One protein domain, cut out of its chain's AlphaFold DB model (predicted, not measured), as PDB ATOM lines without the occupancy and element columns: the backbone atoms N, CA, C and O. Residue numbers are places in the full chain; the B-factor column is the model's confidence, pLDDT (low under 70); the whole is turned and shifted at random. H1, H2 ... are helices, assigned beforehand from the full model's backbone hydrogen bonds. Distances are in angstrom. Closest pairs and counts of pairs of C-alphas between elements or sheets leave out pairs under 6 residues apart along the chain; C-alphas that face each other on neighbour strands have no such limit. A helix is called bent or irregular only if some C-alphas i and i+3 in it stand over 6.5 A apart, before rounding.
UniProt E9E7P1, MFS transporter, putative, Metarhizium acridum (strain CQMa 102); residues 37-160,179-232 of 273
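Overview. This is residues 37 to 160 and 179 to 232 of the 273 residues of the protein "MFS transporter, putative" of Metarhizium acridum (strain CQMa 102) (UniProt E9E7P1). One very long helix, H1, is the spine of the domain: H5, H6 and H7 pack round its first part to make an up-and-down bundle of four helices, each running against the one before it in the chain. The rest of H1 runs on out of this bundle to H2 and the start of H3, and H3 then slants away from H1 as an arm, with residues 109 to 114 and 123 to 128 sticking out and little H4 near its far end. The printed part has 178 residues, with seven named helices, H1 to H7 in chain order, and no named strand; the class is all helix. The whole is loose, with a radius of gyration of the C-alphas of 20.3 A, and elongated, spanning 67 by 44 by 27 A.

Along the chain. H1, residues 37 to 77, is the longest helix at 61.1 A, from C-alpha 37 at (-31.733, -2.736, 9.873) to C-alpha 77 at (-28.313, 54.317, 31.347). H6, residues 181 to 209, measures 42.2 A and has a kink of 26 degrees near residue 201. H3, residues 98 to 120, measures 32.8 A and is irregular: C-alphas 115 and 118 are 7.3 A apart. H7, residues 213 to 230, measures 27.1 A and ends with C-alpha 230 at (-41.749, 10.166, 4.525). H5, residues 142 to 157, measures 22.9 A. H2, residues 92 to 96, and H4, residues 130 to 135, are short.

Arrangement. H1 is the hub, touching five helices. With residues 44 to 60 alone it touches H6, the same way at a steep tilt of 36 degrees, only just past shallow; the closest C-alphas, of Leu 56 and Ala 199, are 5.1 A apart. It touches H7 opposite ways at a shallow tilt of 29 degrees, closest at Gly 53 and Cys 218, C-alphas 5.2 A apart. It touches H5 opposite ways at a shallow tilt of 14 degrees, closest at the C-alphas of Cys 43 and Leu 150, 6.7 A. H6 and H7 form a helical hairpin, closest at the C-alphas of Phe 206 and Pro 214, 6.1 A. H5 touches H6, with the closest C-alphas, of Val 155 and Ser 181, 6.6 A apart. Farther along H1, the C-alpha of Cys 70 is 5.4 A from that of Cys 95 in H2 and 6.2 A from that of Ile 100 in H3; H1 and H3 touch at a steep tilt of 49 degrees, opposite ways. H4 touches no helix; it is close to H3 but not clearly touching, the closest C-alphas, of Pro 118 and Gly 133, being 7.7 A apart. Every O i to N i+4 pair is within hydrogen-bond range in H4 and H5, against 33 of 37 in H1, 16 of 19 in H3, 23 of 25 in H6, 11 of 14 in H7 and 0 of 1 in H2, where 1 of 2 O i to N i+3 pairs is within range.

Size, cuts and confidence. The C-alphas farthest apart, of Ser 80 and Glu 160, are 68.1 A from each other. Residues 161 to 178 are not printed, and C-alphas 160 and 179 across this cut are 9.8 A apart. The link from H1 to H2 is long, with 14 residues. Mean pLDDT of the printed part is 81.7; 29 residues are under 70, among them 123 to 144.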
ATOM      1  N   ALA A  37     -32.915  -3.589   9.786       80.81
ATOM      2  CA  ALA A  37     -31.733  -2.736   9.873       80.81
ATOM      3  C   ALA A  37     -31.948  -1.388   9.168       80.81
ATOM      4  O   ALA A  37     -31.533  -0.358   9.686       80.81
ATOM      5  N   THR A  38     -32.644  -1.375   8.029       83.88
ATOM      6  CA  THR A  38     -32.989  -0.140   7.314       83.88
ATOM      7  C   THR A  38     -33.917   0.746   8.141       83.88
ATOM      8  O   THR A  38     -33.677   1.947   8.215       83.88
ATOM      9  N   VAL A  39     -34.922   0.176   8.815       84.19
ATOM     10  CA  VAL A  39     -35.821   0.949   9.696       84.19
ATOM     11  C   VAL A  39     -35.046   1.563  10.862       84.19
ATOM     12  O   VAL A  39     -35.145   2.764  11.093       84.19
ATOM     13  N   LEU A  40     -34.210   0.772  11.546       86.12
ATOM     14  CA  LEU A  40     -33.383   1.273  12.649       86.12
ATOM     15  C   LEU A  40     -32.395   2.358  12.193       86.12
ATOM     16  O   LEU A  40     -32.198   3.335  12.909       86.12
ATOM     17  N   LEU A  41     -31.804   2.222  11.002       88.12
ATOM     18  CA  LEU A  41     -30.924   3.244  10.434       88.12
ATOM     19  C   LEU A  41     -31.673   4.543  10.123       88.12
ATOM     20  O   LEU A  41     -31.163   5.613  10.448       88.12
ATOM     21  N   LEU A  42     -32.873   4.472   9.539       88.00
ATOM     22  CA  LEU A  42     -33.691   5.658   9.265       88.00
ATOM     23  C   LEU A  42     -34.146   6.343  10.561       88.00
ATOM     24  O   LEU A  42     -34.031   7.561  10.669       88.00
ATOM     25  N   CYS A  43     -34.582   5.580  11.568       87.00
ATOM     26  CA  CYS A  43     -34.914   6.112  12.893       87.00
ATOM     27  C   CYS A  43     -33.700   6.763  13.573       87.00
ATOM     28  O   CYS A  43     -33.828   7.832  14.172       87.00
ATOM     29  N   GLY A  44     -32.521   6.145  13.470       88.81
ATOM     30  CA  GLY A  44     -31.278   6.693  14.016       88.81
ATOM     31  C   GLY A  44     -30.867   7.985  13.316       88.81
ATOM     32  O   GLY A  44     -30.567   8.975  13.980       88.81
ATOM     33  N   LEU A  45     -30.929   8.010  11.981       90.31
ATOM     34  CA  LEU A  45     -30.656   9.207  11.186       90.31
ATOM     35  C   LEU A  45     -31.629  10.338  11.537       90.31
ATOM     36  O   LEU A  45     -31.190  11.456  11.786       90.31
ATOM     37  N   LEU A  46     -32.928  10.043  11.611       87.44
ATOM     38  CA  LEU A  46     -33.951  11.009  12.008       87.44
ATOM     39  C   LEU A  46     -33.677  11.583  13.403       87.44
ATOM     40  O   LEU A  46     -33.755  12.793  13.586       87.44
ATOM     41  N   THR A  47     -33.304  10.727  14.359       88.38
ATOM     42  CA  THR A  47     -32.954  11.143  15.725       88.38
ATOM     43  C   THR A  47     -31.784  12.121  15.715       88.38
ATOM     44  O   THR A  47     -31.891  13.210  16.268       88.38
ATOM     45  N   VAL A  48     -30.687  11.760  15.043       90.19
ATOM     46  CA  VAL A  48     -29.462  12.572  14.986       90.19
ATOM     47  C   VAL A  48     -29.709  13.913  14.298       90.19
ATOM     48  O   VAL A  48     -29.275  14.946  14.796       90.19
ATOM     49  N   VAL A  49     -30.409  13.914  13.162       88.62
ATOM     50  CA  VAL A  49     -30.673  15.133  12.380       88.62
ATOM     51  C   VAL A  49     -31.597  16.084  13.148       88.62
ATOM     52  O   VAL A  49     -31.310  17.282  13.221       88.62
ATOM     53  N   ALA A  50     -32.672  15.563  13.748       85.44
ATOM     54  CA  ALA A  50     -33.632  16.371  14.495       85.44
ATOM     55  C   ALA A  50     -33.027  16.938  15.788       85.44
ATOM     56  O   ALA A  50     -33.202  18.123  16.079       85.44
ATOM     57  N   ASP A  51     -32.292  16.113  16.537       87.38
ATOM     58  CA  ASP A  51     -31.642  16.524  17.781       87.38
ATOM     59  C   ASP A  51     -30.550  17.567  17.523       87.38
ATOM     60  O   ASP A  51     -30.574  18.649  18.105       87.38
ATOM     61  N   PHE A  52     -29.671  17.314  16.549       89.19
ATOM     62  CA  PHE A  52     -28.616  18.254  16.188       89.19
ATOM     63  C   PHE A  52     -29.171  19.616  15.754       89.19
ATOM     64  O   PHE A  52     -28.658  20.653  16.175       89.19
ATOM     65  N   GLY A  53     -30.236  19.629  14.944       84.94
ATOM     66  CA  GLY A  53     -30.913  20.866  14.550       84.94
ATOM     67  C   GLY A  53     -31.504  21.615  15.747       84.94
ATOM     68  O   GLY A  53     -31.313  22.826  15.871       84.94
ATOM     69  N   GLY A  54     -32.165  20.900  16.660       81.50
ATOM     70  CA  GLY A  54     -32.710  21.476  17.889       81.50
ATOM     71  C   GLY A  54     -31.621  22.074  18.782       81.50
ATOM     72  O   GLY A  54     -31.665  23.264  19.110       81.50
ATOM     73  N   SER A  55     -30.600  21.286  19.113       85.38
ATOM     74  CA  SER A  55     -29.508  21.693  20.000       85.38
ATOM     75  C   SER A  55     -28.683  22.849  19.428       85.38
ATOM     76  O   SER A  55     -28.273  23.742  20.178       85.38
ATOM     77  N   LEU A  56     -28.516  22.921  18.103       86.69
ATOM     78  CA  LEU A  56     -27.800  24.018  17.447       86.69
ATOM     79  C   LEU A  56     -28.553  25.360  17.527       86.69
ATOM     80  O   LEU A  56     -27.911  26.409  17.586       86.69
ATOM     81  N   THR A  57     -29.891  25.353  17.583       83.44
ATOM     82  CA  THR A  57     -30.700  26.583  17.740       83.44
ATOM     83  C   THR A  57     -30.751  27.125  19.171       83.44
ATOM     84  O   THR A  57     -31.017  28.312  19.369       83.44
ATOM     85  N   ALA A  58     -30.412  26.315  20.177       83.19
ATOM     86  CA  ALA A  58     -30.446  26.745  21.573       83.19
ATOM     87  C   ALA A  58     -29.400  27.833  21.890       83.19
ATOM     88  O   ALA A  58     -29.678  28.767  22.642       83.19
ATOM     89  N   ALA A  59     -28.199  27.741  21.313       86.50
ATOM     90  CA  ALA A  59     -27.138  28.736  21.496       86.50
ATOM     91  C   ALA A  59     -27.490  30.134  20.929       86.50
ATOM     92  O   ALA A  59     -27.399  31.115  21.679       86.50
ATOM     93  N   PRO A  60     -27.917  30.277  19.654       85.62
ATOM     94  CA  PRO A  60     -28.282  31.575  19.093       85.62
ATOM     95  C   PRO A  60     -29.502  32.197  19.772       85.62
ATOM     96  O   PRO A  60     -29.540  33.418  19.910       85.62
ATOM     97  N   GLU A  61     -30.458  31.396  20.256       85.69
ATOM     98  CA  GLU A  61     -31.609  31.907  21.012       85.69
ATOM     99  C   GLU A  61     -31.161  32.696  22.250       85.69
ATOM    100  O   GLU A  61     -31.558  33.846  22.451       85.69
ATOM    101  N   VAL A  62     -30.277  32.110  23.063       89.19
ATOM    102  CA  VAL A  62     -29.763  32.765  24.276       89.19
ATOM    103  C   VAL A  62     -29.002  34.031  23.930       89.19
ATOM    104  O   VAL A  62     -29.170  35.048  24.603       89.19
ATOM    105  N   ARG A  63     -28.196  33.984  22.867       89.00
ATOM    106  CA  ARG A  63     -27.405  35.131  22.432       89.00
ATOM    107  C   ARG A  63     -28.276  36.295  21.951       89.00
ATOM    108  O   ARG A  63     -27.997  37.447  22.278       89.00
ATOM    109  N   LEU A  64     -29.337  36.006  21.202       88.56
ATOM    110  CA  LEU A  64     -30.286  37.009  20.716       88.56
ATOM    111  C   LEU A  64     -31.029  37.689  21.878       88.56
ATOM    112  O   LEU A  64     -31.194  38.913  21.897       88.56
ATOM    113  N   LEU A  65     -31.448  36.894  22.868       90.69
ATOM    114  CA  LEU A  65     -32.090  37.398  24.080       90.69
ATOM    115  C   LEU A  65     -31.123  38.256  24.909       90.69
ATOM    116  O   LEU A  65     -31.489  39.358  25.315       90.69
ATOM    117  N   GLU A  66     -29.884  37.794  25.110       92.62
ATOM    118  CA  GLU A  66     -28.835  38.533  25.827       92.62
ATOM    119  C   GLU A  66     -28.593  39.909  25.193       92.62
ATOM    120  O   GLU A  66     -28.615  40.921  25.893       92.62
ATOM    121  N   MET A  67     -28.441  39.962  23.866       89.50
ATOM    122  CA  MET A  67     -28.218  41.210  23.133       89.50
ATOM    123  C   MET A  67     -29.393  42.184  23.280       89.50
ATOM    124  O   MET A  67     -29.188  43.383  23.470       89.50
ATOM    125  N   THR A  68     -30.624  41.670  23.230       91.12
ATOM    126  CA  THR A  68     -31.843  42.483  23.353       91.12
ATOM    127  C   THR A  68     -31.949  43.113  24.744       91.12
ATOM    128  O   THR A  68     -32.172  44.319  24.863       91.12
ATOM    129  N   VAL A  69     -31.733  42.320  25.799       93.69
ATOM    130  CA  VAL A  69     -31.750  42.798  27.193       93.69
ATOM    131  C   VAL A  69     -30.604  43.775  27.447       93.69
ATOM    132  O   VAL A  69     -30.815  44.828  28.044       93.69
ATOM    133  N   CYS A  70     -29.405  43.459  26.959       93.94
ATOM    134  CA  CYS A  70     -28.224  44.304  27.103       93.94
ATOM    135  C   CYS A  70     -28.432  45.678  26.449       93.94
ATOM    136  O   CYS A  70     -28.217  46.713  27.081       93.94
ATOM    137  N   ARG A  71     -28.954  45.708  25.216       91.94
ATOM    138  CA  ARG A  71     -29.282  46.961  24.527       91.94
ATOM    139  C   ARG A  71     -30.343  47.767  25.279       91.94
ATOM    140  O   ARG A  71     -30.193  48.980  25.404       91.94
ATOM    141  N   ALA A  72     -31.387  47.121  25.800       91.75
ATOM    142  CA  ALA A  72     -32.426  47.795  26.582       91.75
ATOM    143  C   ALA A  72     -31.882  48.388  27.896       91.75
ATOM    144  O   ALA A  72     -32.263  49.495  28.276       91.75
ATOM    145  N   PHE A  73     -30.958  47.687  28.557       93.25
ATOM    146  CA  PHE A  73     -30.310  48.145  29.787       93.25
ATOM    147  C   PHE A  73     -29.460  49.403  29.561       93.25
ATOM    148  O   PHE A  73     -29.582  50.372  30.313       93.25
ATOM    149  N   TYR A  74     -28.640  49.426  28.505       93.69
ATOM    150  CA  TYR A  74     -27.792  50.582  28.191       93.69
ATOM    151  C   TYR A  74     -28.559  51.741  27.547       93.69
ATOM    152  O   TYR A  74     -28.197  52.891  27.780       93.69
ATOM    153  N   ALA A  75     -29.667  51.490  26.843       91.56
ATOM    154  CA  ALA A  75     -30.473  52.551  26.225       91.56
ATOM    155  C   ALA A  75     -30.982  53.603  27.227       91.56
ATOM    156  O   ALA A  75     -31.118  54.770  26.868       91.56
ATOM    157  N   LEU A  76     -31.246  53.205  28.477       90.88
ATOM    158  CA  LEU A  76     -31.711  54.108  29.539       90.88
ATOM    159  C   LEU A  76     -30.580  54.674  30.410       90.88
ATOM    160  O   LEU A  76     -30.809  55.626  31.152       90.88
ATOM    161  N   ARG A  77     -29.387  54.071  30.369       91.69
ATOM    162  CA  ARG A  77     -28.313  54.317  31.347       91.69
ATOM    163  C   ARG A  77     -27.098  54.987  30.723       91.69
ATOM    164  O   ARG A  77     -26.613  55.973  31.263       91.69
ATOM    165  N   ASP A  78     -26.641  54.465  29.591       92.75
ATOM    166  CA  ASP A  78     -25.541  55.023  28.812       92.75
ATOM    167  C   ASP A  78     -25.718  54.677  27.320       92.75
ATOM    168  O   ASP A  78     -25.250  53.634  26.850       92.75
ATOM    169  N   PRO A  79     -26.411  55.538  26.553       89.94
ATOM    170  CA  PRO A  79     -26.660  55.298  25.136       89.94
ATOM    171  C   PRO A  79     -25.404  55.461  24.266       89.94
ATOM    172  O   PRO A  79     -25.446  55.079  23.099       89.94
ATOM    173  N   SER A  80     -24.294  55.997  24.795       88.69
ATOM    174  CA  SER A  80     -23.053  56.188  24.026       88.69
ATOM    175  C   SER A  80     -22.352  54.869  23.681       88.69
ATOM    176  O   SER A  80     -21.612  54.788  22.703       88.69
ATOM    177  N   VAL A  81     -22.637  53.825  24.460       90.06
ATOM    178  CA  VAL A  81     -22.104  52.466  24.302       90.06
ATOM    179  C   VAL A  81     -22.760  51.724  23.128       90.06
ATOM    180  O   VAL A  81     -22.228  50.732  22.629       90.06
ATOM    181  N   ILE A  82     -23.925  52.189  22.672       89.62
ATOM    182  CA  ILE A  82     -24.687  51.554  21.598       89.62
ATOM    183  C   ILE A  82     -24.095  51.982  20.252       89.62
ATOM    184  O   ILE A  82     -24.023  53.171  19.943       89.62
ATOM    185  N   GLY A  83     -23.701  51.005  19.429       84.81
ATOM    186  CA  GLY A  83     -23.188  51.262  18.084       84.81
ATOM    187  C   GLY A  83     -24.182  52.009  17.175       84.81
ATOM    188  O   GLY A  83     -25.373  52.116  17.484       84.81
ATOM    189  N   PRO A  84     -23.729  52.517  16.017       83.69
ATOM    190  CA  PRO A  84     -24.601  53.241  15.101       83.69
ATOM    191  C   PRO A  84     -25.773  52.367  14.596       83.69
ATOM    192  O   PRO A  84     -25.655  51.137  14.502       83.69
ATOM    193  N   PRO A  85     -26.930  52.976  14.266       77.38
ATOM    194  CA  PRO A  85     -28.047  52.271  13.636       77.38
ATOM    195  C   PRO A  85     -27.607  51.656  12.293       77.38
ATOM    196  O   PRO A  85     -26.697  52.187  11.654       77.38
ATOM    197  N   PRO A  86     -28.224  50.549  11.835       68.62
ATOM    198  CA  PRO A  86     -29.560  50.058  12.207       68.62
ATOM    199  C   PRO A  86     -29.611  49.071  13.388       68.62
ATOM    200  O   PRO A  86     -30.621  49.008  14.087       68.62
ATOM    201  N   LEU A  87     -28.541  48.311  13.640       69.50
ATOM    202  CA  LEU A  87     -28.558  47.192  14.597       69.50
ATOM    203  C   LEU A  87     -28.132  47.573  16.017       69.50
ATOM    204  O   LEU A  87     -28.493  46.855  16.946       69.50
ATOM    205  N   GLY A  88     -27.442  48.706  16.206       79.81
ATOM    206  CA  GLY A  88     -27.096  49.228  17.533       79.81
ATOM    207  C   GLY A  88     -26.447  48.186  18.441       79.81
ATOM    208  O   GLY A  88     -26.971  47.902  19.516       79.81
ATOM    209  N   TYR A  89     -25.372  47.555  17.959       84.88
ATOM    210  CA  TYR A  89     -24.686  46.479  18.675       84.88
ATOM    211  C   TYR A  89     -23.953  47.026  19.905       84.88
ATOM    212  O   TYR A  89     -23.355  48.101  19.846       84.88
ATOM    213  N   VAL A  90     -24.006  46.272  21.002       90.62
ATOM    214  CA  VAL A  90     -23.262  46.530  22.241       90.62
ATOM    215  C   VAL A  90     -22.197  45.451  22.362       90.62
ATOM    216  O   VAL A  90     -22.485  44.282  22.098       90.62
ATOM    217  N   ASP A  91     -20.976  45.837  22.737       89.50
ATOM    218  CA  ASP A  91     -19.889  44.875  22.897       89.50
ATOM    219  C   ASP A  91     -20.241  43.788  23.923       89.50
ATOM    220  O   ASP A  91     -20.809  44.059  24.983       89.50
ATOM    221  N   GLU A  92     -19.885  42.542  23.613       87.69
ATOM    222  CA  GLU A  92     -20.286  41.377  24.405       87.69
ATOM    223  C   GLU A  92     -19.801  41.457  25.850       87.69
ATOM    224  O   GLU A  92     -20.508  41.035  26.770       87.69
ATOM    225  N   SER A  93     -18.597  41.994  26.048       90.50
ATOM    226  CA  SER A  93     -17.984  42.100  27.369       90.50
ATOM    227  C   SER A  93     -18.854  42.911  28.338       90.50
ATOM    228  O   SER A  93     -18.945  42.579  29.521       90.50
ATOM    229  N   LEU A  94     -19.586  43.900  27.817       91.56
ATOM    230  CA  LEU A  94     -20.486  44.767  28.575       91.56
ATOM    231  C   LEU A  94     -21.822  44.083  28.905       91.56
ATOM    232  O   LEU A  94     -22.508  44.475  29.846       91.56
ATOM    233  N   CYS A  95     -22.177  43.007  28.200       91.81
ATOM    234  CA  CYS A  95     -23.418  42.263  28.421       91.81
ATOM    235  C   CYS A  95     -23.314  41.173  29.508       91.81
ATOM    236  O   CYS A  95     -24.316  40.546  29.862       91.81
ATOM    237  N   LYS A  96     -22.126  40.949  30.092       94.69
ATOM    238  CA  LYS A  96     -21.896  39.940  31.150       94.69
ATOM    239  C   LYS A  96     -22.142  40.443  32.579       94.69
ATOM    240  O   LYS A  96     -21.880  39.720  33.538       94.69
ATOM    241  N   VAL A  97     -22.668  41.656  32.742       93.75
ATOM    242  CA  VAL A  97     -23.027  42.225  34.053       93.75
ATOM    243  C   VAL A  97     -24.161  41.422  34.708       93.75
ATOM    244  O   VAL A  97     -25.098  40.991  34.035       93.75
ATOM    245  N   ALA A  98     -24.097  41.241  36.032       94.44
ATOM    246  CA  ALA A  98     -25.042  40.413  36.792       94.44
ATOM    247  C   ALA A  98     -26.514  40.819  36.588       94.44
ATOM    248  O   ALA A  98     -27.359  39.948  36.386       94.44
ATOM    249  N   ASP A  99     -26.812  42.121  36.553       93.81
ATOM    250  CA  ASP A  99     -28.169  42.646  36.326       93.81
ATOM    251  C   ASP A  99     -28.780  42.143  35.000       93.81
ATOM    252  O   ASP A  99     -29.964  41.789  34.929       93.81
ATOM    253  N   ILE A 100     -27.955  42.058  33.950       94.50
ATOM    254  CA  ILE A 100     -28.357  41.579  32.620       94.50
ATOM    255  C   ILE A 100     -28.574  40.064  32.659       94.50
ATOM    256  O   ILE A 100     -29.590  39.572  32.166       94.50
ATOM    257  N   GLN A 101     -27.665  39.317  33.292       96.12
ATOM    258  CA  GLN A 101     -27.738  37.854  33.363       96.12
ATOM    259  C   GLN A 101     -28.936  37.364  34.194       96.12
ATOM    260  O   GLN A 101     -29.586  36.389  33.813       96.12
ATOM    261  N   VAL A 102     -29.296  38.063  35.278       95.94
ATOM    262  CA  VAL A 102     -30.507  37.762  36.066       95.94
ATOM    263  C   VAL A 102     -31.769  38.009  35.240       95.94
ATOM    264  O   VAL A 102     -32.657  37.155  35.197       95.94
ATOM    265  N   SER A 103     -31.835  39.137  34.532       94.12
ATOM    266  CA  SER A 103     -32.965  39.463  33.654       94.12
ATOM    267  C   SER A 103     -33.117  38.438  32.523       94.12
ATOM    268  O   SER A 103     -34.223  37.979  32.233       94.12
ATOM    269  N   LEU A 104     -31.998  38.010  31.931       94.50
ATOM    270  CA  LEU A 104     -31.961  36.949  30.928       94.50
ATOM    271  C   LEU A 104     -32.454  35.610  31.495       94.50
ATOM    272  O   LEU A 104     -33.259  34.930  30.856       94.50
ATOM    273  N   ALA A 105     -32.008  35.230  32.695       94.38
ATOM    274  CA  ALA A 105     -32.453  34.006  33.356       94.38
ATOM    275  C   ALA A 105     -33.967  34.022  33.620       94.38
ATOM    276  O   ALA A 105     -34.645  33.028  33.350       94.38
ATOM    277  N   TYR A 106     -34.506  35.158  34.067       94.56
ATOM    278  CA  TYR A 106     -35.940  35.342  34.282       94.56
ATOM    279  C   TYR A 106     -36.732  35.218  32.975       94.56
ATOM    280  O   TYR A 106     -37.696  34.458  32.917       94.56
ATOM    281  N   LEU A 107     -36.296  35.878  31.897       92.19
ATOM    282  CA  LEU A 107     -36.946  35.771  30.584       92.19
ATOM    283  C   LEU A 107     -36.952  34.333  30.055       92.19
ATOM    284  O   LEU A 107     -37.979  33.852  29.577       92.19
ATOM    285  N   ARG A 108     -35.832  33.614  30.187       91.69
ATOM    286  CA  ARG A 108     -35.746  32.200  29.788       91.69
ATOM    287  C   ARG A 108     -36.654  31.307  30.634       91.69
ATOM    288  O   ARG A 108     -37.246  30.370  30.099       91.69
ATOM    289  N   ALA A 109     -36.773  31.583  31.932       91.25
ATOM    290  CA  ALA A 109     -37.692  30.866  32.810       91.25
ATOM    291  C   ALA A 109     -39.152  31.111  32.404       91.25
ATOM    292  O   ALA A 109     -39.896  30.151  32.213       91.25
ATOM    293  N   TRP A 110     -39.539  32.370  32.176       89.56
ATOM    294  CA  TRP A 110     -40.884  32.714  31.715       89.56
ATOM    295  C   TRP A 110     -41.231  32.074  30.385       89.56
ATOM    296  O   TRP A 110     -42.309  31.499  30.279       89.56
ATOM    297  N   LYS A 111     -40.317  32.095  29.409       83.69
ATOM    298  CA  LYS A 111     -40.513  31.395  28.136       83.69
ATOM    299  C   LYS A 111     -40.903  29.928  28.367       83.69
ATOM    300  O   LYS A 111     -41.918  29.481  27.851       83.69
ATOM    301  N   ARG A 112     -40.146  29.199  29.195       82.50
ATOM    302  CA  ARG A 112     -40.429  27.782  29.497       82.50
ATOM    303  C   ARG A 112     -41.761  27.572  30.218       82.50
ATOM    304  O   ARG A 112     -42.441  26.580  29.963       82.50
ATOM    305  N   CYS A 113     -42.132  28.483  31.116       82.44
ATOM    306  CA  CYS A 113     -43.425  28.429  31.795       82.44
ATOM    307  C   CYS A 113     -44.574  28.645  30.807       82.44
ATOM    308  O   CYS A 113     -45.516  27.858  30.809       82.44
ATOM    309  N   LEU A 114     -44.474  29.659  29.940       79.94
ATOM    310  CA  LEU A 114     -45.471  29.955  28.907       79.94
ATOM    311  C   LEU A 114     -45.651  28.775  27.944       79.94
ATOM    312  O   LEU A 114     -46.786  28.404  27.656       79.94
ATOM    313  N   ASP A 115     -44.551  28.127  27.550       71.38
ATOM    314  CA  ASP A 115     -44.570  26.919  26.713       71.38
ATOM    315  C   ASP A 115     -45.333  25.745  27.384       71.38
ATOM    316  O   ASP A 115     -45.784  24.827  26.703       71.38
ATOM    317  N   SER A 116     -45.526  25.772  28.713       72.06
ATOM    318  CA  SER A 116     -46.213  24.720  29.488       72.06
ATOM    319  C   SER A 116     -47.689  25.024  29.802       72.06
ATOM    320  O   SER A 116     -48.424  24.124  30.213       72.06
ATOM    321  N   ILE A 117     -48.150  26.267  29.612       73.19
ATOM    322  CA  ILE A 117     -49.514  26.713  29.961       73.19
ATOM    323  C   ILE A 117     -50.624  25.939  29.226       73.19
ATOM    324  O   ILE A 117     -51.598  25.570  29.891       73.19
ATOM    325  N   PRO A 118     -50.524  25.643  27.912       66.19
ATOM    326  CA  PRO A 118     -51.605  24.967  27.190       66.19
ATOM    327  C   PRO A 118     -51.977  23.595  27.768       66.19
ATOM    328  O   PRO A 118     -53.144  23.224  27.748       66.19
ATOM    329  N   GLY A 119     -51.008  22.861  28.327       66.06
ATOM    330  CA  GLY A 119     -51.260  21.551  28.938       66.06
ATOM    331  C   GLY A 119     -51.958  21.621  30.299       66.06
ATOM    332  O   GLY A 119     -52.616  20.665  30.697       66.06
ATOM    333  N   TYR A 120     -51.836  22.742  31.014       71.44
ATOM    334  CA  TYR A 120     -52.426  22.899  32.344       71.44
ATOM    335  C   TYR A 120     -53.932  23.200  32.291       71.44
ATOM    336  O   TYR A 120     -54.681  22.747  33.150       71.44
ATOM    337  N   PHE A 121     -54.397  23.922  31.267       72.50
ATOM    338  CA  PHE A 121     -55.798  24.347  31.129       72.50
ATOM    339  C   PHE A 121     -56.604  23.468  30.162       72.50
ATOM    340  O   PHE A 121     -57.375  23.979  29.347       72.50
ATOM    341  N   TYR A 122     -56.447  22.149  30.262       70.56
ATOM    342  CA  TYR A 122     -57.143  21.196  29.391       70.56
ATOM    343  C   TYR A 122     -58.678  21.217  29.560       70.56
ATOM    344  O   TYR A 122     -59.387  20.869  28.625       70.56
ATOM    345  N   ASP A 123     -59.187  21.662  30.720       69.75
ATOM    346  CA  ASP A 123     -60.627  21.726  31.030       69.75
ATOM    347  C   ASP A 123     -61.314  23.046  30.615       69.75
ATOM    348  O   ASP A 123     -62.538  23.099  30.511       69.75
ATOM    349  N   VAL A 124     -60.563  24.137  30.399       68.25
ATOM    350  CA  VAL A 124     -61.130  25.479  30.120       68.25
ATOM    351  C   VAL A 124     -61.107  25.811  28.629       68.25
ATOM    352  O   VAL A 124     -61.995  26.495  28.121       68.25
ATOM    353  N   PHE A 125     -60.096  25.330  27.911       58.75
ATOM    354  CA  PHE A 125     -60.012  25.494  26.468       58.75
ATOM    355  C   PHE A 125     -60.769  24.356  25.785       58.75
ATOM    356  O   PHE A 125     -60.428  23.189  25.954       58.75
ATOM    357  N   SER A 126     -61.781  24.694  24.977       64.12
ATOM    358  CA  SER A 126     -62.389  23.731  24.054       64.12
ATOM    359  C   SER A 126     -61.261  23.070  23.237       64.12
ATOM    360  O   SER A 126     -60.337  23.787  22.836       64.12
ATOM    361  N   PRO A 127     -61.281  21.755  22.946       54.03
ATOM    362  CA  PRO A 127     -60.233  21.097  22.153       54.03
ATOM    363  C   PRO A 127     -60.041  21.719  20.754       54.03
ATOM    364  O   PRO A 127     -59.045  21.462  20.088       54.03
ATOM    365  N   GLU A 128     -60.941  22.604  20.319       60.59
ATOM    366  CA  GLU A 128     -60.786  23.450  19.132       60.59
ATOM    367  C   GLU A 128     -59.786  24.616  19.309       60.59
ATOM    368  O   GLU A 128     -59.141  25.041  18.356       60.59
ATOM    369  N   SER A 129     -59.564  25.114  20.527       53.16
ATOM    370  CA  SER A 129     -58.561  26.155  20.820       53.16
ATOM    371  C   SER A 129     -57.129  25.610  20.853       53.16
ATOM    372  O   SER A 129     -56.168  26.360  20.666       53.16
ATOM    373  N   ILE A 130     -56.984  24.287  20.998       54.12
ATOM    374  CA  ILE A 130     -55.718  23.574  20.805       54.12
ATOM    375  C   ILE A 130     -55.191  23.810  19.384       54.12
ATOM    376  O   ILE A 130     -53.979  23.859  19.220       54.12
ATOM    377  N   TRP A 131     -56.040  24.071  18.381       49.22
ATOM    378  CA  TRP A 131     -55.618  24.303  16.994       49.22
ATOM    379  C   TRP A 131     -54.807  25.590  16.780       49.22
ATOM    380  O   TRP A 131     -54.049  25.648  15.821       49.22
ATOM    381  N   PHE A 132     -54.863  26.596  17.664       53.06
ATOM    382  CA  PHE A 132     -54.014  27.796  17.534       53.06
ATOM    383  C   PHE A 132     -52.598  27.592  18.093       53.06
ATOM    384  O   PHE A 132     -51.628  28.026  17.477       53.06
ATOM    385  N   GLY A 133     -52.455  26.867  19.207       51.34
ATOM    386  CA  GLY A 133     -51.145  26.394  19.678       51.34
ATOM    387  C   GLY A 133     -50.595  25.274  18.792       51.34
ATOM    388  O   GLY A 133     -49.395  25.183  18.559       51.34
ATOM    389  N   SER A 134     -51.497  24.475  18.223       45.44
ATOM    390  CA  SER A 134     -51.213  23.342  17.354       45.44
ATOM    391  C   SER A 134     -51.138  23.713  15.872       45.44
ATOM    392  O   SER A 134     -50.645  22.913  15.123       45.44
ATOM    393  N   LEU A 135     -51.435  24.910  15.371       51.88
ATOM    394  CA  LEU A 135     -50.906  25.291  14.043       51.88
ATOM    395  C   LEU A 135     -49.384  25.539  14.132       51.88
ATOM    396  O   LEU A 135     -48.641  25.290  13.188       51.88
ATOM    397  N   PHE A 136     -48.920  25.959  15.314       45.94
ATOM    398  CA  PHE A 136     -47.520  26.230  15.652       45.94
ATOM    399  C   PHE A 136     -46.769  24.983  16.187       45.94
ATOM    400  O   PHE A 136     -45.541  24.958  16.192       45.94
ATOM    401  N   LEU A 137     -47.501  23.925  16.583       47.34
ATOM    402  CA  LEU A 137     -46.983  22.624  17.055       47.34
ATOM    403  C   LEU A 137     -47.434  21.392  16.223       47.34
ATOM    404  O   LEU A 137     -46.768  20.366  16.296       47.34
ATOM    405  N   ALA A 138     -48.519  21.424  15.437       44.62
ATOM    406  CA  ALA A 138     -49.081  20.276  14.673       44.62
ATOM    407  C   ALA A 138     -48.436  20.051  13.307       44.62
ATOM    408  O   ALA A 138     -48.844  19.160  12.571       44.62
ATOM    409  N   LEU A 139     -47.354  20.772  13.022       50.78
ATOM    410  CA  LEU A 139     -46.298  20.274  12.149       50.78
ATOM    411  C   LEU A 139     -45.419  19.201  12.836       50.78
ATOM    412  O   LEU A 139     -44.557  18.651  12.165       50.78
ATOM    413  N   GLY A 140     -45.604  18.841  14.124       45.59
ATOM    414  CA  GLY A 140     -44.899  17.666  14.675       45.59
ATOM    415  C   GLY A 140     -44.779  17.464  16.190       45.59
ATOM    416  O   GLY A 140     -43.791  16.877  16.607       45.59
ATOM    417  N   GLY A 141     -45.686  17.944  17.049       58.59
ATOM    418  CA  GLY A 141     -45.723  17.601  18.487       58.59
ATOM    419  C   GLY A 141     -44.452  17.920  19.304       58.59
ATOM    420  O   GLY A 141     -44.315  17.473  20.445       58.59
ATOM    421  N   GLY A 142     -43.520  18.687  18.732       66.94
ATOM    422  CA  GLY A 142     -42.192  18.948  19.283       66.94
ATOM    423  C   GLY A 142     -41.280  17.712  19.346       66.94
ATOM    424  O   GLY A 142     -41.673  16.579  19.065       66.94
ATOM    425  N   SER A 143     -40.037  17.925  19.787       68.81
ATOM    426  CA  SER A 143     -39.040  16.853  19.945       68.81
ATOM    427  C   SER A 143     -39.521  15.718  20.855       68.81
ATOM    428  O   SER A 143     -39.216  14.557  20.607       68.81
ATOM    429  N   ARG A 144     -40.341  16.023  21.869       67.94
ATOM    430  CA  ARG A 144     -40.850  15.028  22.827       67.94
ATOM    431  C   ARG A 144     -41.805  14.013  22.197       67.94
ATOM    432  O   ARG A 144     -41.728  12.836  22.543       67.94
ATOM    433  N   MET A 145     -42.674  14.442  21.278       74.06
ATOM    434  CA  MET A 145     -43.567  13.528  20.559       74.06
ATOM    435  C   MET A 145     -42.771  12.638  19.606       74.06
ATOM    436  O   MET A 145     -42.964  11.424  19.598       74.06
ATOM    437  N   LEU A 146     -41.821  13.224  18.869       73.94
ATOM    438  CA  LEU A 146     -40.925  12.472  17.991       73.94
ATOM    439  C   LEU A 146     -40.160  11.392  18.771       73.94
ATOM    440  O   LEU A 146     -40.142  10.237  18.351       73.94
ATOM    441  N   THR A 147     -39.598  11.728  19.935       77.38
ATOM    442  CA  THR A 147     -38.923  10.753  20.805       77.38
ATOM    443  C   THR A 147     -39.869   9.643  21.267       77.38
ATOM    444  O   THR A 147     -39.478   8.479  21.265       77.38
ATOM    445  N   ALA A 148     -41.110   9.965  21.643       78.88
ATOM    446  CA  ALA A 148     -42.084   8.961  22.067       78.88
ATOM    447  C   ALA A 148     -42.450   7.991  20.930       78.88
ATOM    448  O   ALA A 148     -42.431   6.775  21.129       78.88
ATOM    449  N   VAL A 149     -42.715   8.520  19.733       81.38
ATOM    450  CA  VAL A 149     -43.026   7.717  18.541       81.38
ATOM    451  C   VAL A 149     -41.834   6.848  18.152       81.38
ATOM    452  O   VAL A 149     -41.997   5.646  17.966       81.38
ATOM    453  N   LEU A 150     -40.627   7.413  18.100       80.88
ATOM    454  CA  LEU A 150     -39.407   6.662  17.797       80.88
ATOM    455  C   LEU A 150     -39.152   5.557  18.818       80.88
ATOM    456  O   LEU A 150     -38.833   4.437  18.429       80.88
ATOM    457  N   ASN A 151     -39.351   5.837  20.106       82.56
ATOM    458  CA  ASN A 151     -39.230   4.821  21.142       82.56
ATOM    459  C   ASN A 151     -40.245   3.692  20.938       82.56
ATOM    460  O   ASN A 151     -39.867   2.532  21.063       82.56
ATOM    461  N   SER A 152     -41.490   4.003  20.565       81.50
ATOM    462  CA  SER A 152     -42.490   2.983  20.223       81.50
ATOM    463  C   SER A 152     -42.066   2.156  19.009       81.50
ATOM    464  O   SER A 152     -42.084   0.934  19.078       81.50
ATOM    465  N   VAL A 153     -41.601   2.799  17.932       81.81
ATOM    466  CA  VAL A 153     -41.119   2.105  16.723       81.81
ATOM    467  C   VAL A 153     -39.932   1.196  17.049       81.81
ATOM    468  O   VAL A 153     -39.860   0.073  16.556       81.81
ATOM    469  N   ILE A 154     -39.014   1.637  17.913       81.56
ATOM    470  CA  ILE A 154     -37.898   0.808  18.386       81.56
ATOM    471  C   ILE A 154     -38.422  -0.387  19.187       81.56
ATOM    472  O   ILE A 154     -37.951  -1.501  18.963       81.56
ATOM    473  N   VAL A 155     -39.398  -0.193  20.083       81.81
ATOM    474  CA  VAL A 155     -40.031  -1.304  20.816       81.81
ATOM    475  C   VAL A 155     -40.688  -2.291  19.856       81.81
ATOM    476  O   VAL A 155     -40.532  -3.488  20.062       81.81
ATOM    477  N   ASP A 156     -41.353  -1.823  18.802       76.62
ATOM    478  CA  ASP A 156     -42.039  -2.688  17.837       76.62
ATOM    479  C   ASP A 156     -41.050  -3.458  16.946       76.62
ATOM    480  O   ASP A 156     -41.228  -4.648  16.684       76.62
ATOM    481  N   VAL A 157     -39.960  -2.814  16.510       75.06
ATOM    482  CA  VAL A 157     -38.912  -3.452  15.689       75.06
ATOM    483  C   VAL A 157     -38.070  -4.429  16.506       75.06
ATOM    484  O   VAL A 157     -37.654  -5.473  15.992       75.06
ATOM    485  N   CYS A 158     -37.800  -4.087  17.763       70.06
ATOM    486  CA  CYS A 158     -37.058  -4.920  18.700       70.06
ATOM    487  C   CYS A 158     -37.972  -5.791  19.561       70.06
ATOM    488  O   CYS A 158     -37.469  -6.404  20.504       70.06
ATOM    489  N   ALA A 159     -39.279  -5.846  19.273       64.88
ATOM    490  CA  ALA A 159     -40.193  -6.736  19.961       64.88
ATOM    491  C   ALA A 159     -39.610  -8.136  19.817       64.88
ATOM    492  O   ALA A 159     -39.496  -8.667  18.709       64.88
ATOM    493  N   GLU A 160     -39.157  -8.682  20.947       53.62
ATOM    494  CA  GLU A 160     -38.707 -10.058  21.020       53.62
ATOM    495  C   GLU A 160     -39.794 -10.891  20.354       53.62
ATOM    496  O   GLU A 160     -40.976 -10.771  20.699       53.62
ATOM    497  N   PHE A 179     -30.075  -7.458  17.874       63.78
ATOM    498  CA  PHE A 179     -29.777  -6.598  19.011       63.78
ATOM    499  C   PHE A 179     -30.985  -6.592  19.956       63.78
ATOM    500  O   PHE A 179     -32.112  -6.452  19.471       63.78
ATOM    501  N   PRO A 180     -30.789  -6.765  21.275       73.81
ATOM    502  CA  PRO A 180     -31.861  -6.574  22.246       73.81
ATOM    503  C   PRO A 180     -32.254  -5.092  22.301       73.81
ATOM    504  O   PRO A 180     -31.399  -4.215  22.124       73.81
ATOM    505  N   SER A 181     -33.526  -4.793  22.583       77.44
ATOM    506  CA  SER A 181     -34.061  -3.418  22.585       77.44
ATOM    507  C   SER A 181     -33.262  -2.486  23.502       77.44
ATOM    508  O   SER A 181     -33.016  -1.336  23.154       77.44
ATOM    509  N   SER A 182     -32.773  -2.996  24.638       82.62
ATOM    510  CA  SER A 182     -31.935  -2.248  25.586       82.62
ATOM    511  C   SER A 182     -30.637  -1.720  24.969       82.62
ATOM    512  O   SER A 182     -30.229  -0.599  25.268       82.62
ATOM    513  N   VAL A 183     -30.003  -2.487  24.077       86.06
ATOM    514  CA  VAL A 183     -28.778  -2.057  23.389       86.06
ATOM    515  C   VAL A 183     -29.097  -0.998  22.339       86.06
ATOM    516  O   VAL A 183     -28.345  -0.036  22.203       86.06
ATOM    517  N   VAL A 184     -30.229  -1.120  21.642       85.25
ATOM    518  CA  VAL A 184     -30.667  -0.108  20.668       85.25
ATOM    519  C   VAL A 184     -30.962   1.223  21.364       85.25
ATOM    520  O   VAL A 184     -30.443   2.249  20.929       85.25
ATOM    521  N   PHE A 185     -31.682   1.216  22.490       88.50
ATOM    522  CA  PHE A 185     -31.914   2.432  23.281       88.50
ATOM    523  C   PHE A 185     -30.616   3.071  23.771       88.50
ATOM    524  O   PHE A 185     -30.469   4.288  23.699       88.50
ATOM    525  N   TYR A 186     -29.659   2.259  24.226       91.00
ATOM    526  CA  TYR A 186     -28.362   2.768  24.660       91.00
ATOM    527  C   TYR A 186     -27.587   3.431  23.511       91.00
ATOM    528  O   TYR A 186     -27.048   4.522  23.687       91.00
ATOM    529  N   ILE A 187     -27.566   2.816  22.322       90.62
ATOM    530  CA  ILE A 187     -26.899   3.378  21.136       90.62
ATOM    531  C   ILE A 187     -27.554   4.699  20.710       90.62
ATOM    532  O   ILE A 187     -26.847   5.666  20.436       90.62
ATOM    533  N   PHE A 188     -28.888   4.763  20.685       89.62
ATOM    534  CA  PHE A 188     -29.621   5.981  20.325       89.62
ATOM    535  C   PHE A 188     -29.405   7.098  21.352       89.62
ATOM    536  O   PHE A 188     -29.125   8.232  20.972       89.62
ATOM    537  N   GLY A 189     -29.462   6.780  22.647       90.00
ATOM    538  CA  GLY A 189     -29.173   7.743  23.711       90.00
ATOM    539  C   GLY A 189     -27.737   8.271  23.655       90.00
ATOM    540  O   GLY A 189     -27.511   9.470  23.806       90.00
ATOM    541  N   ALA A 190     -26.762   7.403  23.366       92.88
ATOM    542  CA  ALA A 190     -25.380   7.825  23.158       92.88
ATOM    543  C   ALA A 190     -25.242   8.748  21.938       92.88
ATOM    544  O   ALA A 190     -24.527   9.745  22.013       92.88
ATOM    545  N   ALA A 191     -25.943   8.456  20.837       90.19
ATOM    546  CA  ALA A 191     -25.933   9.300  19.645       90.19
ATOM    547  C   ALA A 191     -26.460  10.718  19.927       90.19
ATOM    548  O   ALA A 191     -25.820  11.673  19.498       90.19
ATOM    549  N   ILE A 192     -27.544  10.846  20.703       90.06
ATOM    550  CA  ILE A 192     -28.114  12.137  21.139       90.06
ATOM    551  C   ILE A 192     -27.109  12.937  21.985       90.06
ATOM    552  O   ILE A 192     -26.863  14.119  21.772       90.06
ATOM    553  N   HIS A 193     -26.449  12.295  22.947       91.94
ATOM    554  CA  HIS A 193     -25.456  13.015  23.746       91.94
ATOM    555  C   HIS A 193     -24.223  13.425  22.931       91.94
ATOM    556  O   HIS A 193     -23.624  14.466  23.197       91.94
ATOM    557  N   ILE A 194     -23.839  12.637  21.923       93.56
ATOM    558  CA  ILE A 194     -22.761  13.012  21.002       93.56
ATOM    559  C   ILE A 194     -23.171  14.230  20.167       93.56
ATOM    560  O   ILE A 194     -22.356  15.142  20.006       93.56
ATOM    561  N   THR A 195     -24.406  14.280  19.656       90.56
ATOM    562  CA  THR A 195     -24.898  15.446  18.908       90.56
ATOM    563  C   THR A 195     -24.893  16.698  19.767       90.56
ATOM    564  O   THR A 195     -24.395  17.717  19.294       90.56
ATOM    565  N   ASP A 196     -25.301  16.620  21.032       88.94
ATOM    566  CA  ASP A 196     -25.216  17.748  21.970       88.94
ATOM    567  C   ASP A 196     -23.778  18.252  22.167       88.94
ATOM    568  O   ASP A 196     -23.515  19.457  22.113       88.94
ATOM    569  N   ILE A 197     -22.821  17.335  22.351       92.81
ATOM    570  CA  ILE A 197     -21.404  17.686  22.536       92.81
ATOM    571  C   ILE A 197     -20.849  18.420  21.308       92.81
ATOM    572  O   ILE A 197     -20.039  19.331  21.465       92.81
ATOM    573  N   VAL A 198     -21.267  18.044  20.096       92.81
ATOM    574  CA  VAL A 198     -20.786  18.652  18.841       92.81
ATOM    575  C   VAL A 198     -21.550  19.932  18.490       92.81
ATOM    576  O   VAL A 198     -20.947  20.900  18.018       92.81
ATOM    577  N   ALA A 199     -22.862  19.963  18.724       89.69
ATOM    578  CA  ALA A 199     -23.724  21.087  18.372       89.69
ATOM    579  C   ALA A 199     -23.360  22.357  19.153       89.69
ATOM    580  O   ALA A 199     -23.411  23.453  18.596       89.69
ATOM    581  N   LEU A 200     -22.941  22.228  20.416       88.44
ATOM    582  CA  LEU A 200     -22.629  23.375  21.275       88.44
ATOM    583  C   LEU A 200     -21.387  24.173  20.809       88.44
ATOM    584  O   LEU A 200     -21.520  25.384  20.588       88.44
ATOM    585  N   PRO A 201     -20.200  23.564  20.589       91.19
ATOM    586  CA  PRO A 201     -19.055  24.264  20.005       91.19
ATOM    587  C   PRO A 201     -19.349  24.800  18.607       91.19
ATOM    588  O   PRO A 201     -18.955  25.921  18.285       91.19
ATOM    589  N   LEU A 202     -20.062  24.022  17.784       91.19
ATOM    590  CA  LEU A 202     -20.386  24.438  16.425       91.19
ATOM    591  C   LEU A 202     -21.314  25.660  16.417       91.19
ATOM    592  O   LEU A 202     -21.099  26.590  15.642       91.19
ATOM    593  N   GLY A 203     -22.292  25.704  17.323       88.62
ATOM    594  CA  GLY A 203     -23.161  26.860  17.520       88.62
ATOM    595  C   GLY A 203     -22.378  28.101  17.931       88.62
ATOM    596  O   GLY A 203     -22.562  29.166  17.341       88.62
ATOM    597  N   SER A 204     -21.444  27.962  18.878       87.44
ATOM    598  CA  SER A 204     -20.562  29.066  19.282       87.44
ATOM    599  C   SER A 204     -19.692  29.572  18.129       87.44
ATOM    600  O   SER A 204     -19.479  30.777  18.009       87.44
ATOM    601  N   TRP A 205     -19.190  28.673  17.283       90.62
ATOM    602  CA  TRP A 205     -18.381  29.046  16.124       90.62
ATOM    603  C   TRP A 205     -19.207  29.756  15.046       90.62
ATOM    604  O   TRP A 205     -18.777  30.781  14.525       90.62
ATOM    605  N   PHE A 206     -20.424  29.289  14.755       90.06
ATOM    606  CA  PHE A 206     -21.307  29.990  13.821       90.06
ATOM    607  C   PHE A 206     -21.658  31.400  14.299       90.06
ATOM    608  O   PHE A 206     -21.662  32.334  13.498       90.06
ATOM    609  N   LEU A 207     -21.887  31.563  15.603       85.88
ATOM    610  CA  LEU A 207     -22.157  32.862  16.216       85.88
ATOM    611  C   LEU A 207     -20.986  33.843  16.106       85.88
ATOM    612  O   LEU A 207     -21.223  35.050  16.114       85.88
ATOM    613  N   SER A 208     -19.747  33.353  15.985       85.25
ATOM    614  CA  SER A 208     -18.584  34.222  15.785       85.25
ATOM    615  C   SER A 208     -18.507  34.794  14.367       85.25
ATOM    616  O   SER A 208     -17.773  35.753  14.154       85.25
ATOM    617  N   GLN A 209     -19.191  34.178  13.397       87.50
ATOM    618  CA  GLN A 209     -19.233  34.647  12.012       87.50
ATOM    619  C   GLN A 209     -20.464  35.526  11.793       87.50
ATOM    620  O   GLN A 209     -20.335  36.696  11.453       87.50
ATOM    621  N   ASP A 210     -21.655  34.967  12.028       84.50
ATOM    622  CA  ASP A 210     -22.929  35.610  11.722       84.50
ATOM    623  C   ASP A 210     -24.053  35.067  12.614       84.50
ATOM    624  O   ASP A 210     -24.275  33.860  12.719       84.50
ATOM    625  N   LEU A 211     -24.863  35.968  13.178       81.88
ATOM    626  CA  LEU A 211     -25.977  35.611  14.069       81.88
ATOM    627  C   LEU A 211     -27.074  34.785  13.368       81.88
ATOM    628  O   LEU A 211     -27.761  33.981  13.992       81.88
ATOM    629  N   TRP A 212     -27.241  34.991  12.060       83.00
ATOM    630  CA  TRP A 212     -28.297  34.366  11.255       83.00
ATOM    631  C   TRP A 212     -27.872  33.048  10.602       83.00
ATOM    632  O   TRP A 212     -28.712  32.310  10.085       83.00
ATOM    633  N   LEU A 213     -26.575  32.745  10.611       86.12
ATOM    634  CA  LEU A 213     -26.017  31.567   9.959       86.12
ATOM    635  C   LEU A 213     -26.481  30.241  10.595       86.12
ATOM    636  O   LEU A 213     -26.864  29.355   9.827       86.12
ATOM    637  N   PRO A 214     -26.587  30.106  11.938       86.12
ATOM    638  CA  PRO A 214     -27.193  28.929  12.561       86.12
ATOM    639  C   PRO A 214     -28.612  28.662  12.053       86.12
ATOM    640  O   PRO A 214     -28.945  27.524  11.742       86.12
ATOM    641  N   PHE A 215     -29.436  29.703  11.895       82.44
ATOM    642  CA  PHE A 215     -30.815  29.555  11.422       82.44
ATOM    643  C   PHE A 215     -30.877  29.100   9.962       82.44
ATOM    644  O   PHE A 215     -31.653  28.202   9.630       82.44
ATOM    645  N   LYS A 216     -30.017  29.658   9.099       86.81
ATOM    646  CA  LYS A 216     -29.906  29.237   7.692       86.81
ATOM    647  C   LYS A 216     -29.430  27.793   7.550       86.81
ATOM    648  O   LYS A 216     -29.857  27.122   6.621       86.81
ATOM    649  N   PHE A 217     -28.566  27.327   8.450       89.00
ATOM    650  CA  PHE A 217     -28.076  25.950   8.452       89.00
ATOM    651  C   PHE A 217     -29.096  24.965   9.047       89.00
ATOM    652  O   PHE A 217     -29.312  23.888   8.495       89.00
ATOM    653  N   CYS A 218     -29.773  25.335  10.137       84.75
ATOM    654  CA  CYS A 218     -30.766  24.479  10.789       84.75
ATOM    655  C   CYS A 218     -32.033  24.305   9.947       84.75
ATOM    656  O   CYS A 218     -32.604  23.220   9.929       84.75
ATOM    657  N   SER A 219     -32.470  25.341   9.226       82.81
ATOM    658  CA  SER A 219     -33.692  25.289   8.413       82.81
ATOM    659  C   SER A 219     -33.730  24.114   7.413       82.81
ATOM    660  O   SER A 219     -34.691  23.348   7.463       82.81
ATOM    661  N   PRO A 220     -32.732  23.899   6.531       87.62
ATOM    662  CA  PRO A 220     -32.729  22.756   5.615       87.62
ATOM    663  C   PRO A 220     -32.533  21.419   6.336       87.62
ATOM    664  O   PRO A 220     -33.086  20.413   5.904       87.62
ATOM    665  N   LEU A 221     -31.790  21.393   7.445       84.88
ATOM    666  CA  LEU A 221     -31.605  20.187   8.256       84.88
ATOM    667  C   LEU A 221     -32.934  19.725   8.884       84.88
ATOM    668  O   LEU A 221     -33.247  18.534   8.927       84.88
ATOM    669  N   MET A 222     -33.757  20.680   9.309       80.50
ATOM    670  CA  MET A 222     -35.081  20.401   9.848       80.50
ATOM    671  C   MET A 222     -36.037  19.934   8.743       80.50
ATOM    672  O   MET A 222     -36.760  18.964   8.942       80.50
ATOM    673  N   LEU A 223     -35.961  20.523   7.542       83.00
ATOM    674  CA  LEU A 223     -36.685  20.035   6.356       83.00
ATOM    675  C   LEU A 223     -36.267  18.611   5.950       83.00
ATOM    676  O   LEU A 223     -37.115  17.793   5.592       83.00
ATOM    677  N   LEU A 224     -34.980  18.276   6.064       85.94
ATOM    678  CA  LEU A 224     -34.474  16.926   5.808       85.94
ATOM    679  C   LEU A 224     -35.074  15.892   6.772       85.94
ATOM    680  O   LEU A 224     -35.348  14.766   6.362       85.94
ATOM    681  N   SER A 225     -35.333  16.273   8.025       83.44
ATOM    682  CA  SER A 225     -35.997  15.395   9.000       83.44
ATOM    683  C   SER A 225     -37.391  14.978   8.520       83.44
ATOM    684  O   SER A 225     -37.740  13.801   8.595       83.44
ATOM    685  N   PHE A 226     -38.158  15.906   7.938       78.38
ATOM    686  CA  PHE A 226     -39.462  15.596   7.343       78.38
ATOM    687  C   PHE A 226     -39.347  14.653   6.149       78.38
ATOM    688  O   PHE A 226     -40.124  13.707   6.039       78.38
ATOM    689  N   ALA A 227     -38.351  14.860   5.284       83.25
ATOM    690  CA  ALA A 227     -38.106  13.947   4.175       83.25
ATOM    691  C   ALA A 227     -37.825  12.522   4.683       83.25
ATOM    692  O   ALA A 227     -38.410  11.572   4.176       83.25
ATOM    693  N   ILE A 228     -37.005  12.364   5.729       83.44
ATOM    694  CA  ILE A 228     -36.697  11.051   6.321       83.44
ATOM    695  C   ILE A 228     -37.951  10.378   6.899       83.44
ATOM    696  O   ILE A 228     -38.104   9.167   6.750       83.44
ATOM    697  N   ILE A 229     -38.864  11.142   7.509       80.44
ATOM    698  CA  ILE A 229     -40.146  10.613   8.006       80.44
ATOM    699  C   ILE A 229     -40.981  10.033   6.859       80.44
ATOM    700  O   ILE A 229     -41.536   8.952   7.008       80.44
ATOM    701  N   LEU A 230     -41.022  10.686   5.693       81.75
ATOM    702  CA  LEU A 230     -41.749  10.166   4.525       81.75
ATOM    703  C   LEU A 230     -41.117   8.897   3.932       81.75
ATOM    704  O   LEU A 230     -41.794   8.133   3.248       81.75
ATOM    705  N   LEU A 231     -39.823   8.670   4.177       83.69
ATOM    706  CA  LEU A 231     -39.134   7.437   3.791       83.69
ATOM    707  C   LEU A 231     -39.376   6.292   4.785       83.69
ATOM    708  O   LEU A 231     -39.016   5.149   4.484       83.69
ATOM    709  N   LEU A 232     -39.946   6.571   5.963       79.38
ATOM    710  CA  LEU A 232     -40.225   5.543   6.953       79.38
ATOM    711  C   LEU A 232     -41.362   4.643   6.435       79.38
ATOM    712  O   LEU A 232     -42.426   5.144   6.074       79.38
TER     713      LEU A 232